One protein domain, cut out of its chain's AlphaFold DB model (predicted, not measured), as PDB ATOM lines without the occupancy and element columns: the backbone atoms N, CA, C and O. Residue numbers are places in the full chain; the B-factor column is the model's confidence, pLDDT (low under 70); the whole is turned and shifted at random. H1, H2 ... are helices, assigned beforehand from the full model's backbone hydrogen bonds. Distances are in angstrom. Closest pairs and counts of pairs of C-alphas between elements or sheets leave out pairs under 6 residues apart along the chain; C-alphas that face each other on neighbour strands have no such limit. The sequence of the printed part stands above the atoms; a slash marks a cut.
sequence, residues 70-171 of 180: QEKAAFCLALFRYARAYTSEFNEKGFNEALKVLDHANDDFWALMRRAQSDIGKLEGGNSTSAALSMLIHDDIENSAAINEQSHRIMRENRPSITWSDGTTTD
ATOM      1  N   GLN A  70     223.990 301.366 132.463       88.25
ATOM      2  CA  GLN A  70     225.403 301.146 132.171       88.25
ATOM      3  C   GLN A  70     225.621 300.004 131.169       88.25
ATOM      4  O   GLN A  70     226.372 300.150 130.209       88.25
ATOM      5  N   GLU A  71     224.924 298.881 131.348       89.25
ATOM      6  CA  GLU A  71     225.006 297.727 130.448       89.25
ATOM      7  C   GLU A  71     224.437 298.063 129.068       89.25
ATOM      8  O   GLU A  71     225.034 297.711 128.057       89.25
ATOM      9  N   LYS A  72     223.338 298.826 129.004       90.88
ATOM     10  CA  LYS A  72     222.797 299.329 127.730       90.88
ATOM     11  C   LYS A  72     223.800 300.222 127.007       90.88
ATOM     12  O   LYS A  72     224.002 300.064 125.807       90.88
ATOM     13  N   ALA A  73     224.438 301.142 127.726       92.94
ATOM     14  CA  ALA A  73     225.433 302.034 127.143       92.94
ATOM     15  C   ALA A  73     226.674 301.273 126.663       92.94
ATOM     16  O   ALA A  73     227.129 301.490 125.541       92.94
ATOM     17  N   ALA A  74     227.170 300.330 127.465       94.56
ATOM     18  CA  ALA A  74     228.274 299.467 127.075       94.56
ATOM     19  C   ALA A  74     227.929 298.622 125.841       94.56
ATOM     20  O   ALA A  74     228.757 298.508 124.942       94.56
ATOM     21  N   PHE A  75     226.703 298.101 125.749       94.75
ATOM     22  CA  PHE A  75     226.246 297.368 124.571       94.75
ATOM     23  C   PHE A  75     226.234 298.250 123.324       94.75
ATOM     24  O   PHE A  75     226.765 297.848 122.291       94.75
ATOM     25  N   CYS A  76     225.682 299.463 123.417       95.56
ATOM     26  CA  CYS A  76     225.684 300.414 122.307       95.56
ATOM     27  C   CYS A  76     227.109 300.743 121.843       95.56
ATOM     28  O   CYS A  76     227.385 300.723 120.644       95.56
ATOM     29  N   LEU A  77     228.027 300.996 122.782       96.94
ATOM     30  CA  LEU A  77     229.428 301.281 122.472       96.94
ATOM     31  C   LEU A  77     230.141 300.067 121.853       96.94
ATOM     32  O   LEU A  77     230.868 300.204 120.872       96.94
ATOM     33  N   ALA A  78     229.914 298.869 122.394       96.25
ATOM     34  CA  ALA A  78     230.481 297.634 121.867       96.25
ATOM     35  C   ALA A  78     229.977 297.347 120.452       96.25
ATOM     36  O   ALA A  78     230.783 297.047 119.578       96.25
ATOM     37  N   LEU A  79     228.675 297.512 120.199       95.25
ATOM     38  CA  LEU A  79     228.081 297.345 118.875       95.25
ATOM     39  C   LEU A  79     228.655 298.347 117.866       95.25
ATOM     40  O   LEU A  79     228.971 297.965 116.740       95.25
ATOM     41  N   PHE A  80     228.838 299.604 118.277       95.38
ATOM     42  CA  PHE A  80     229.479 300.626 117.453       95.38
ATOM     43  C   PHE A  80     230.906 300.222 117.055       95.38
ATOM     44  O   PHE A  80     231.231 300.186 115.868       95.38
ATOM     45  N   ARG A  81     231.745 299.845 118.029       95.00
ATOM     46  CA  ARG A  81     233.129 299.397 117.785       95.00
ATOM     47  C   ARG A  81     233.183 298.126 116.938       95.00
ATOM     48  O   ARG A  81     233.982 298.041 116.009       95.00
ATOM     49  N   TYR A  82     232.297 297.174 117.219       93.06
ATOM     50  CA  TYR A  82     232.180 295.911 116.500       93.06
ATOM     51  C   TYR A  82     231.850 296.138 115.020       93.06
ATOM     52  O   TYR A  82     232.578 295.670 114.146       93.06
ATOM     53  N   ALA A  83     230.813 296.926 114.718       91.06
ATOM     54  CA  ALA A  83     230.429 297.233 113.340       91.06
ATOM     55  C   ALA A  83     231.576 297.896 112.558       91.06
ATOM     56  O   ALA A  83     231.831 297.561 111.398       91.06
ATOM     57  N   ARG A  84     232.316 298.802 113.206       90.00
ATOM     58  CA  ARG A  84     233.470 299.475 112.597       90.00
ATOM     59  C   ARG A  84     234.636 298.528 112.327       90.00
ATOM     60  O   ARG A  84     235.185 298.562 111.227       90.00
ATOM     61  N   ALA A  85     234.985 297.673 113.289       88.31
ATOM     62  CA  ALA A  85     236.050 296.687 113.131       88.31
ATOM     63  C   ALA A  85     235.744 295.730 111.966       88.31
ATOM     64  O   ALA A  85     236.567 295.551 111.067       88.31
ATOM     65  N   TYR A  86     234.519 295.206 111.905       84.19
ATOM     66  CA  TYR A  86     234.120 294.244 110.878       84.19
ATOM     67  C   TYR A  86     233.894 294.850 109.490       84.19
ATOM     68  O   TYR A  86     234.093 294.153 108.498       84.19
ATOM     69  N   THR A  87     233.557 296.142 109.379       82.38
ATOM     70  CA  THR A  87     233.473 296.815 108.065       82.38
ATOM     71  C   THR A  87     234.786 296.666 107.290       82.38
ATOM     72  O   THR A  87     234.779 296.380 106.096       82.38
ATOM     73  N   SER A  88     235.923 296.785 107.985       70.50
ATOM     74  CA  SER A  88     237.242 296.604 107.366       70.50
ATOM     75  C   SER A  88     237.541 295.154 106.974       70.50
ATOM     76  O   SER A  88     238.284 294.920 106.030       70.50
ATOM     77  N   GLU A  89     236.943 294.176 107.659       70.19
ATOM     78  CA  GLU A  89     237.158 292.762 107.355       70.19
ATOM     79  C   GLU A  89     236.274 292.241 106.227       70.19
ATOM     80  O   GLU A  89     236.703 291.337 105.515       70.19
ATOM     81  N   PHE A  90     235.057 292.763 106.064       75.94
ATOM     82  CA  PHE A  90     234.104 292.240 105.082       75.94
ATOM     83  C   PHE A  90     234.197 292.891 103.704       75.94
ATOM     84  O   PHE A  90     233.823 292.244 102.730       75.94
ATOM     85  N   ASN A  91     234.706 294.123 103.595       71.88
ATOM     86  CA  ASN A  91     234.689 294.880 102.336       71.88
ATOM     87  C   ASN A  91     235.434 294.206 101.164       71.88
ATOM     88  O   ASN A  91     235.191 294.571 100.017       71.88
ATOM     89  N   GLU A  92     236.296 293.217 101.423       66.75
ATOM     90  CA  GLU A  92     237.109 292.541 100.397       66.75
ATOM     91  C   GLU A  92     236.976 291.006 100.411       66.75
ATOM     92  O   GLU A  92     237.655 290.313  99.653       66.75
ATOM     93  N   LYS A  93     236.113 290.444 101.269       70.19
ATOM     94  CA  LYS A  93     236.005 288.991 101.470       70.19
ATOM     95  C   LYS A  93     234.838 288.393 100.683       70.19
ATOM     96  O   LYS A  93     233.739 288.940 100.652       70.19
ATOM     97  N   GLY A  94     235.069 287.223 100.088       71.75
ATOM     98  CA  GLY A  94     234.003 286.382  99.553       71.75
ATOM     99  C   GLY A  94     233.110 285.826 100.667       71.75
ATOM    100  O   GLY A  94     233.447 285.863 101.851       71.75
ATOM    101  N   PHE A  95     231.946 285.291 100.292       72.25
ATOM    102  CA  PHE A  95     230.964 284.756 101.242       72.25
ATOM    103  C   PHE A  95     231.555 283.692 102.188       72.25
ATOM    104  O   PHE A  95     231.288 283.707 103.387       72.25
ATOM    105  N   ASN A  96     232.404 282.797 101.675       71.75
ATOM    106  CA  ASN A  96     233.008 281.729 102.476       71.75
ATOM    107  C   ASN A  96     234.028 282.263 103.490       71.75
ATOM    108  O   ASN A  96     234.100 281.784 104.621       71.75
ATOM    109  N   GLU A  97     234.813 283.268 103.111       71.38
ATOM    110  CA  GLU A  97     235.753 283.944 104.001       71.38
ATOM    111  C   GLU A  97     235.013 284.758 105.068       71.38
ATOM    112  O   GLU A  97     235.445 284.794 106.221       71.38
ATOM    113  N   ALA A  98     233.873 285.356 104.710       72.50
ATOM    114  CA  ALA A  98     233.002 286.048 105.649       72.50
ATOM    115  C   ALA A  98     232.423 285.089 106.705       72.50
ATOM    116  O   ALA A  98     232.418 285.417 107.889       72.50
ATOM    117  N   LEU A  99     232.004 283.880 106.311       72.50
ATOM    118  CA  LEU A  99     231.508 282.868 107.252       72.50
ATOM    119  C   LEU A  99     232.569 282.429 108.267       72.50
ATOM    120  O   LEU A  99     232.259 282.310 109.447       72.50
ATOM    121  N   LYS A 100     233.827 282.254 107.844       73.06
ATOM    122  CA  LYS A 100     234.934 281.916 108.762       73.06
ATOM    123  C   LYS A 100     235.198 283.015 109.789       73.06
ATOM    124  O   LYS A 100     235.548 282.737 110.925       73.06
ATOM    125  N   VAL A 101     235.041 284.269 109.376       74.31
ATOM    126  CA  VAL A 101     235.159 285.436 110.258       74.31
ATOM    127  C   VAL A 101     233.999 285.479 111.257       74.31
ATOM    128  O   VAL A 101     234.204 285.784 112.428       74.31
ATOM    129  N   LEU A 102     232.794 285.109 110.814       77.19
ATOM    130  CA  LEU A 102     231.601 285.062 111.659       77.19
ATOM    131  C   LEU A 102     231.588 283.905 112.667       77.19
ATOM    132  O   LEU A 102     230.866 283.999 113.656       77.19
ATOM    133  N   ASP A 103     232.391 282.859 112.474       80.31
ATOM    134  CA  ASP A 103     232.467 281.719 113.401       80.31
ATOM    135  C   ASP A 103     232.897 282.141 114.821       80.31
ATOM    136  O   ASP A 103     232.504 281.538 115.816       80.31
ATOM    137  N   HIS A 104     233.632 283.254 114.934       76.75
ATOM    138  CA  HIS A 104     234.062 283.840 116.209       76.75
ATOM    139  C   HIS A 104     233.353 285.158 116.553       76.75
ATOM    140  O   HIS A 104     233.699 285.807 117.540       76.75
ATOM    141  N   ALA A 105     232.344 285.554 115.768       81.81
ATOM    142  CA  ALA A 105     231.628 286.824 115.917       81.81
ATOM    143  C   ALA A 105     231.075 287.037 117.328       81.81
ATOM    144  O   ALA A 105     231.149 288.133 117.884       81.81
ATOM    145  N   ASN A 106     230.519 285.976 117.914       84.50
ATOM    146  CA  ASN A 106     229.942 286.036 119.249       84.50
ATOM    147  C   ASN A 106     231.013 286.338 120.310       84.50
ATOM    148  O   ASN A 106     230.839 287.250 121.116       84.50
ATOM    149  N   ASP A 107     232.135 285.619 120.293       86.00
ATOM    150  CA  ASP A 107     233.202 285.793 121.285       86.00
ATOM    151  C   ASP A 107     233.893 287.151 121.141       86.00
ATOM    152  O   ASP A 107     234.127 287.847 122.135       86.00
ATOM    153  N   ASP A 108     234.130 287.565 119.895       89.62
ATOM    154  CA  ASP A 108     234.663 288.875 119.538       89.62
ATOM    155  C   ASP A 108     233.761 290.002 120.073       89.62
ATOM    156  O   ASP A 108     234.241 290.951 120.704       89.62
ATOM    157  N   PHE A 109     232.443 289.879 119.887       92.44
ATOM    158  CA  PHE A 109     231.476 290.843 120.404       92.44
ATOM    159  C   PHE A 109     231.518 290.928 121.933       92.44
ATOM    160  O   PHE A 109     231.618 292.023 122.492       92.44
ATOM    161  N   TRP A 110     231.494 289.791 122.631       90.88
ATOM    162  CA  TRP A 110     231.519 289.780 124.095       90.88
ATOM    163  C   TRP A 110     232.846 290.284 124.674       90.88
ATOM    164  O   TRP A 110     232.853 290.888 125.750       90.88
ATOM    165  N   ALA A 111     233.964 290.094 123.971       91.44
ATOM    166  CA  ALA A 111     235.243 290.694 124.343       91.44
ATOM    167  C   ALA A 111     235.190 292.228 124.283       91.44
ATOM    168  O   ALA A 111     235.603 292.902 125.234       91.44
ATOM    169  N   LEU A 112     234.610 292.788 123.217       94.75
ATOM    170  CA  LEU A 112     234.385 294.231 123.107       94.75
ATOM    171  C   LEU A 112     233.371 294.739 124.138       94.75
ATOM    172  O   LEU A 112     233.568 295.817 124.693       94.75
ATOM    173  N   MET A 113     232.340 293.952 124.454       94.62
ATOM    174  CA  MET A 113     231.352 294.284 125.481       94.62
ATOM    175  C   MET A 113     231.993 294.463 126.861       94.62
ATOM    176  O   MET A 113     231.793 295.494 127.505       94.62
ATOM    177  N   ARG A 114     232.842 293.519 127.294       92.38
ATOM    178  CA  ARG A 114     233.590 293.637 128.562       92.38
ATOM    179  C   ARG A 114     234.472 294.882 128.581       92.38
ATOM    180  O   ARG A 114     234.562 295.575 129.597       92.38
ATOM    181  N   ARG A 115     235.110 295.197 127.449       94.25
ATOM    182  CA  ARG A 115     235.919 296.413 127.332       94.25
ATOM    183  C   ARG A 115     235.065 297.676 127.451       94.25
ATOM    184  O   ARG A 115     235.432 298.573 128.205       94.25
ATOM    185  N   ALA A 116     233.936 297.731 126.751       95.56
ATOM    186  CA  ALA A 116     233.017 298.862 126.780       95.56
ATOM    187  C   ALA A 116     232.440 299.106 128.184       95.56
ATOM    188  O   ALA A 116     232.361 300.254 128.612       95.56
ATOM    189  N   GLN A 117     232.123 298.047 128.938       93.44
ATOM    190  CA  GLN A 117     231.711 298.163 130.343       93.44
ATOM    191  C   GLN A 117     232.797 298.826 131.201       93.44
ATOM    192  O   GLN A 117     232.501 299.739 131.972       93.44
ATOM    193  N   SER A 118     234.061 298.414 131.035       93.12
ATOM    194  CA  SER A 118     235.190 299.029 131.746       93.12
ATOM    195  C   SER A 118     235.371 300.506 131.386       93.12
ATOM    196  O   SER A 118     235.626 301.319 132.272       93.12
ATOM    197  N   ASP A 119     235.240 300.864 130.108       94.12
ATOM    198  CA  ASP A 119     235.421 302.245 129.650       94.12
ATOM    199  C   ASP A 119     234.283 303.162 130.140       94.12
ATOM    200  O   ASP A 119     234.561 304.236 130.673       94.12
ATOM    201  N   ILE A 120     233.020 302.717 130.069       92.69
ATOM    202  CA  ILE A 120     231.871 303.457 130.624       92.69
ATOM    203  C   ILE A 120     232.024 303.638 132.138       92.69
ATOM    204  O   ILE A 120     231.874 304.751 132.642       92.69
ATOM    205  N   GLY A 121     232.384 302.574 132.866       90.62
ATOM    206  CA  GLY A 121     232.554 302.629 134.319       90.62
ATOM    207  C   GLY A 121     233.634 303.613 134.785       90.62
ATOM    208  O   GLY A 121     233.498 304.204 135.853       90.62
ATOM    209  N   LYS A 122     234.681 303.855 133.982       91.75
ATOM    210  CA  LYS A 122     235.715 304.863 134.293       91.75
ATOM    211  C   LYS A 122     235.200 306.299 134.204       91.75
ATOM    212  O   LYS A 122     235.691 307.152 134.938       91.75
ATOM    213  N   LEU A 123     234.248 306.575 133.312       87.25
ATOM    214  CA  LEU A 123     233.723 307.925 133.079       87.25
ATOM    215  C   LEU A 123     232.482 308.249 133.916       87.25
ATOM    216  O   LEU A 123     232.261 309.419 134.235       87.25
ATOM    217  N   GLU A 124     231.698 307.240 134.309       78.44
ATOM    218  CA  GLU A 124     230.524 307.420 135.177       78.44
ATOM    219  C   GLU A 124     230.872 307.982 136.563       78.44
ATOM    220  O   GLU A 124     230.048 308.665 137.163       78.44
ATOM    221  N   GLY A 125     232.106 307.791 137.047       73.00
ATOM    222  CA  GLY A 125     232.570 308.360 138.319       73.00
ATOM    223  C   GLY A 125     232.497 309.895 138.410       73.00
ATOM    224  O   GLY A 125     232.597 310.437 139.506       73.00
ATOM    225  N   GLY A 126     232.292 310.593 137.285       76.31
ATOM    226  CA  GLY A 126     232.071 312.043 137.239       76.31
ATOM    227  C   GLY A 126     230.998 312.508 136.248       76.31
ATOM    228  O   GLY A 126     230.815 313.712 136.095       76.31
ATOM    229  N   ASN A 127     230.296 311.595 135.565       84.81
ATOM    230  CA  ASN A 127     229.350 311.921 134.493       84.81
ATOM    231  C   ASN A 127     228.120 311.006 134.524       84.81
ATOM    232  O   ASN A 127     228.166 309.893 135.040       84.81
ATOM    233  N   SER A 128     227.018 311.432 133.900       91.88
ATOM    234  CA  SER A 128     225.897 310.518 133.645       91.88
ATOM    235  C   SER A 128     226.284 309.455 132.608       91.88
ATOM    236  O   SER A 128     227.076 309.725 131.704       91.88
ATOM    237  N   THR A 129     225.667 308.271 132.674       90.81
ATOM    238  CA  THR A 129     225.893 307.175 131.714       90.81
ATOM    239  C   THR A 129     225.746 307.624 130.257       90.81
ATOM    240  O   THR A 129     226.529 307.240 129.390       90.81
ATOM    241  N   SER A 130     224.741 308.461 129.979       91.44
ATOM    242  CA  SER A 130     224.492 308.969 128.628       91.44
ATOM    243  C   SER A 130     225.595 309.914 128.158       91.44
ATOM    244  O   SER A 130     225.950 309.874 126.985       91.44
ATOM    245  N   ALA A 131     226.134 310.756 129.046       92.06
ATOM    246  CA  ALA A 131     227.244 311.642 128.709       92.06
ATOM    247  C   ALA A 131     228.532 310.842 128.472       92.06
ATOM    248  O   ALA A 131     229.196 311.056 127.462       92.06
ATOM    249  N   ALA A 132     228.825 309.862 129.335       93.62
ATOM    250  CA  ALA A 132     229.964 308.960 129.177       93.62
ATOM    251  C   ALA A 132     229.935 308.220 127.828       93.62
ATOM    252  O   ALA A 132     230.945 308.174 127.129       93.62
ATOM    253  N   LEU A 133     228.769 307.696 127.429       95.88
ATOM    254  CA  LEU A 133     228.594 307.058 126.123       95.88
ATOM    255  C   LEU A 133     228.882 308.021 124.966       95.88
ATOM    256  O   LEU A 133     229.637 307.675 124.062       95.88
ATOM    257  N   SER A 134     228.292 309.220 124.991       96.31
ATOM    258  CA  SER A 134     228.481 310.213 123.929       96.31
ATOM    259  C   SER A 134     229.939 310.650 123.796       96.31
ATOM    260  O   SER A 134     230.426 310.766 122.676       96.31
ATOM    261  N   MET A 135     230.640 310.850 124.918       95.12
ATOM    262  CA  MET A 135     232.066 311.191 124.926       95.12
ATOM    263  C   MET A 135     232.905 310.073 124.306       95.12
ATOM    264  O   MET A 135     233.686 310.334 123.402       95.12
ATOM    265  N   LEU A 136     232.684 308.817 124.706       96.50
ATOM    266  CA  LEU A 136     233.434 307.685 124.149       96.50
ATOM    267  C   LEU A 136     233.176 307.486 122.654       96.50
ATOM    268  O   LEU A 136     234.110 307.207 121.914       96.50
ATOM    269  N   ILE A 137     231.931 307.642 122.189       96.38
ATOM    270  CA  ILE A 137     231.629 307.565 120.752       96.38
ATOM    271  C   ILE A 137     232.316 308.707 119.997       96.38
ATOM    272  O   ILE A 137     232.862 308.476 118.922       96.38
ATOM    273  N   HIS A 138     232.294 309.924 120.542       96.44
ATOM    274  CA  HIS A 138     232.980 311.069 119.947       96.44
ATOM    275  C   HIS A 138     234.491 310.817 119.835       96.44
ATOM    276  O   HIS A 138     235.047 310.906 118.741       96.44
ATOM    277  N   ASP A 139     235.124 310.397 120.930       95.62
ATOM    278  CA  ASP A 139     236.553 310.085 120.977       95.62
ATOM    279  C   ASP A 139     236.915 308.940 120.018       95.62
ATOM    280  O   ASP A 139     237.952 308.992 119.351       95.62
ATOM    281  N   ASP A 140     236.054 307.924 119.901       95.81
ATOM    282  CA  ASP A 140     236.235 306.815 118.966       95.81
ATOM    283  C   ASP A 140     236.119 307.256 117.497       95.81
ATOM    284  O   ASP A 140     236.760 306.671 116.620       95.81
ATOM    285  N   ILE A 141     235.296 308.268 117.202       95.00
ATOM    286  CA  ILE A 141     235.188 308.852 115.860       95.00
ATOM    287  C   ILE A 141     236.457 309.641 115.534       95.00
ATOM    288  O   ILE A 141     237.036 309.431 114.464       95.00
ATOM    289  N   GLU A 142     236.917 310.494 116.453       96.12
ATOM    290  CA  GLU A 142     238.142 311.283 116.278       96.12
ATOM    291  C   GLU A 142     239.388 310.394 116.153       96.12
ATOM    292  O   GLU A 142     240.245 310.634 115.305       96.12
ATOM    293  N   ASN A 143     239.455 309.306 116.928       93.25
ATOM    294  CA  ASN A 143     240.600 308.389 116.989       93.25
ATOM    295  C   ASN A 143     240.330 307.046 116.296       93.25
ATOM    296  O   ASN A 143     240.807 305.986 116.717       93.25
ATOM    297  N   SER A 144     239.569 307.090 115.204       88.38
ATOM    298  CA  SER A 144     239.042 305.908 114.516       88.38
ATOM    299  C   SER A 144     240.064 304.813 114.192       88.38
ATOM    300  O   SER A 144     239.772 303.634 114.398       88.38
ATOM    301  N   ALA A 145     241.253 305.168 113.699       89.81
ATOM    302  CA  ALA A 145     242.286 304.195 113.344       89.81
ATOM    303  C   ALA A 145     242.797 303.419 114.571       89.81
ATOM    304  O   ALA A 145     242.848 302.189 114.548       89.81
ATOM    305  N   ALA A 146     243.096 304.132 115.661       91.06
ATOM    306  CA  ALA A 146     243.601 303.539 116.897       91.06
ATOM    307  C   ALA A 146     242.555 302.631 117.561       91.06
ATOM    308  O   ALA A 146     242.879 301.533 118.013       91.06
ATOM    309  N   ILE A 147     241.285 303.050 117.572       91.38
ATOM    310  CA  ILE A 147     240.195 302.248 118.143       91.38
ATOM    311  C   ILE A 147     239.908 301.002 117.312       91.38
ATOM    312  O   ILE A 147     239.667 299.934 117.882       91.38
ATOM    313  N   ASN A 148     239.976 301.094 115.983       90.88
ATOM    314  CA  ASN A 148     239.834 299.924 115.122       90.88
ATOM    315  C   ASN A 148     240.969 298.920 115.367       90.88
ATOM    316  O   ASN A 148     240.702 297.735 115.560       90.88
ATOM    317  N   GLU A 149     242.221 299.381 115.427       91.56
ATOM    318  CA  GLU A 149     243.370 298.522 115.732       91.56
ATOM    319  C   GLU A 149     243.237 297.864 117.113       91.56
ATOM    320  O   GLU A 149     243.430 296.652 117.261       91.56
ATOM    321  N   GLN A 150     242.852 298.639 118.127       91.88
ATOM    322  CA  GLN A 150     242.624 298.129 119.474       91.88
ATOM    323  C   GLN A 150     241.492 297.098 119.512       91.88
ATOM    324  O   GLN A 150     241.639 296.071 120.176       91.88
ATOM    325  N   SER A 151     240.384 297.345 118.810       92.81
ATOM    326  CA  SER A 151     239.246 296.422 118.741       92.81
ATOM    327  C   SER A 151     239.662 295.098 118.100       92.81
ATOM    328  O   SER A 151     239.452 294.040 118.689       92.81
ATOM    329  N   HIS A 152     240.383 295.158 116.974       90.38
ATOM    330  CA  HIS A 152     240.964 293.989 116.302       90.38
ATOM    331  C   HIS A 152     241.942 293.210 117.177       90.38
ATOM    332  O   HIS A 152     242.010 291.980 117.122       90.38
ATOM    333  N   ARG A 153     242.741 293.908 117.989       91.56
ATOM    334  CA  ARG A 153     243.629 293.264 118.962       91.56
ATOM    335  C   ARG A 153     242.827 292.527 120.036       91.56
ATOM    336  O   ARG A 153     243.077 291.343 120.237       91.56
ATOM    337  N   ILE A 154     241.855 293.193 120.662       91.75
ATOM    338  CA  ILE A 154     241.013 292.611 121.721       91.75
ATOM    339  C   ILE A 154     240.293 291.361 121.217       91.75
ATOM    340  O   ILE A 154     240.336 290.331 121.885       91.75
ATOM    341  N   MET A 155     239.675 291.446 120.040       89.31
ATOM    342  CA  MET A 155     238.993 290.324 119.398       89.31
ATOM    343  C   MET A 155     239.946 289.134 119.237       89.31
ATOM    344  O   MET A 155     239.743 288.094 119.853       89.31
ATOM    345  N   ARG A 156     241.079 289.320 118.543       86.12
ATOM    346  CA  ARG A 156     242.073 288.250 118.323       86.12
ATOM    347  C   ARG A 156     242.612 287.626 119.611       86.12
ATOM    348  O   ARG A 156     242.847 286.425 119.635       86.12
ATOM    349  N   GLU A 157     242.837 288.415 120.657       87.00
ATOM    350  CA  GLU A 157     243.351 287.918 121.944       87.00
ATOM    351  C   GLU A 157     242.314 287.114 122.741       87.00
ATOM    352  O   GLU A 157     242.696 286.326 123.602       87.00
ATOM    353  N   ASN A 158     241.020 287.304 122.467       83.06
ATOM    354  CA  ASN A 158     239.921 286.657 123.188       83.06
ATOM    355  C   ASN A 158     239.242 285.537 122.386       83.06
ATOM    356  O   ASN A 158     238.302 284.929 122.899       83.06
ATOM    357  N   ARG A 159     239.696 285.248 121.159       82.12
ATOM    358  CA  ARG A 159     239.154 284.138 120.366       82.12
ATOM    359  C   ARG A 159     239.484 282.801 121.032       82.12
ATOM    360  O   ARG A 159     240.655 282.563 121.351       82.12
ATOM    361  N   PRO A 160     238.492 281.919 121.233       70.12
ATOM    362  CA  PRO A 160     238.755 280.584 121.739       70.12
ATOM    363  C   PRO A 160     239.602 279.789 120.743       70.12
ATOM    364  O   PRO A 160     239.578 280.017 119.534       70.12
ATOM    365  N   SER A 161     240.370 278.839 121.267       67.25
ATOM    366  CA  SER A 161     241.119 277.890 120.450       67.25
ATOM    367  C   SER A 161     240.174 277.043 119.594       67.25
ATOM    368  O   SER A 161     239.202 276.488 120.110       67.25
ATOM    369  N   ILE A 162     240.484 276.907 118.306       62.25
ATOM    370  CA  ILE A 162     239.697 276.106 117.363       62.25
ATOM    371  C   ILE A 162     240.155 274.659 117.484       62.25
ATOM    372  O   ILE A 162     241.345 274.390 117.343       62.25
ATOM    373  N   THR A 163     239.223 273.741 117.733       61.22
ATOM    374  CA  THR A 163     239.487 272.298 117.637       61.22
ATOM    375  C   THR A 163     238.933 271.804 116.309       61.22
ATOM    376  O   THR A 163     237.731 271.897 116.059       61.22
ATOM    377  N   TRP A 164     239.812 271.325 115.439       65.06
ATOM    378  CA  TRP A 164     239.482 270.833 114.110       65.06
ATOM    379  C   TRP A 164     238.931 269.405 114.175       65.06
ATOM    380  O   TRP A 164     239.131 268.672 115.144       65.06
ATOM    381  N   SER A 165     238.241 268.985 113.113       58.09
ATOM    382  CA  SER A 165     237.627 267.652 113.013       58.09
ATOM    383  C   SER A 165     238.627 266.490 113.065       58.09
ATOM    384  O   SER A 165     238.224 265.352 113.282       58.09
ATOM    385  N   ASP A 166     239.913 266.765 112.853       69.81
ATOM    386  CA  ASP A 166     241.019 265.809 112.965       69.81
ATOM    387  C   ASP A 166     241.611 265.720 114.389       69.81
ATOM    388  O   ASP A 166     242.569 264.983 114.614       69.81
ATOM    389  N   GLY A 167     241.038 266.450 115.355       66.50
ATOM    390  CA  GLY A 167     241.486 266.487 116.748       66.50
ATOM    391  C   GLY A 167     242.635 267.460 117.016       66.50
ATOM    392  O   GLY A 167     243.101 267.535 118.152       66.50
ATOM    393  N   THR A 168     243.094 268.219 116.017       68.88
ATOM    394  CA  THR A 168     244.102 269.262 116.233       68.88
ATOM    395  C   THR A 168     243.467 270.506 116.848       68.88
ATOM    396  O   THR A 168     242.401 270.950 116.428       68.88
ATOM    397  N   THR A 169     244.127 271.100 117.841       66.62
ATOM    398  CA  THR A 169     243.688 272.365 118.441       66.62
ATOM    399  C   THR A 169     244.661 273.464 118.046       66.62
ATOM    400  O   THR A 169     245.866 273.320 118.240       66.62
ATOM    401  N   THR A 170     244.170 274.574 117.501       66.06
ATOM    402  CA  THR A 170     244.993 275.739 117.153       66.06
ATOM    403  C   THR A 170     244.619 276.957 117.987       66.06
ATOM    404  O   THR A 170     243.443 277.180 118.278       66.06
ATOM    405  N   ASP A 171     245.612 277.766 118.359       69.06
ATOM    406  CA  ASP A 171     245.388 279.066 118.990       69.06
ATOM    407  C   ASP A 171     244.707 280.056 118.026       69.06
ATOM    408  O   ASP A 171     244.567 279.804 116.826       69.06
TER     409      ASP A 171
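AT A GLANCE: This is residues 70 to 171 of the 180 residues of an uncharacterized protein of Fluviibacterium aquatile (UniProt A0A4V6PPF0). H3, H4 and H5 make the three sides of a triangle, and H1, the longest helix, packs over one face of it; H2 is a short helix off to one side, and the tail after H5 runs away and folds back on itself. The printed part has 102 residues with five named helices, H1 to H5 in order, and no named strand: all helix. It is only just loose, close to compact, with a radius of gyration of the C-alphas of 15.4 A, and elongated, spanning 53 by 27 by 20 A.

IN THESE COORDINATES: Find C-alpha 70 at (225.403, 301.146, 132.171); from there H1, residues 70 to 90, runs 29.8 A to C-alpha 90 at (234.104, 292.240, 105.082). Next come H2, residues 95 to 102, 10.4 A, and H3, residues 105 to 124, 28.2 A. H4, residues 129 to 142, covers 20.1 A, and H5, residues 144 to 158, covers 21.1 A to C-alpha 158 at (239.921, 286.657, 123.188).

HOW THE PARTS SIT: Start at H1, which with H3 is a hub, each touching three helices. H1 and H3 touch at a steep tilt of 46 degrees, opposite ways, closest at the C-alphas of Ala 74 and Ala 116, 4.8 A. H1 touches H4 at a shallow tilt of 20 degrees, the same way, closest at C-alphas 73 and 133, 6.0 A. With residues 81 to 85 alone H1 touches H5, about perpendicular at 84 degrees, closest at C-alphas 85 and 148, 5.4 A. With residues 107 to 112 alone H3 touches H5, closest at C-alphas 108 and 155, 4.6 A; with residues 119 to 124 alone it touches H4, closest at C-alphas 123 and 132, 5.5 A. H2 is apart from H4 and H5. Every O i to N i+4 pair is within hydrogen-bond range in H2, H4 and H5, against 15 of 17 in H1 and 15 of 16 in H3.

THE WHOLE: The farthest C-alphas, of Gly 126 and Asp 166, are 53.0 A apart. The printed part has no cut, and the four links between helices are tight. Look for pLDDT under 70 at residue 92 and residues 161 to 171.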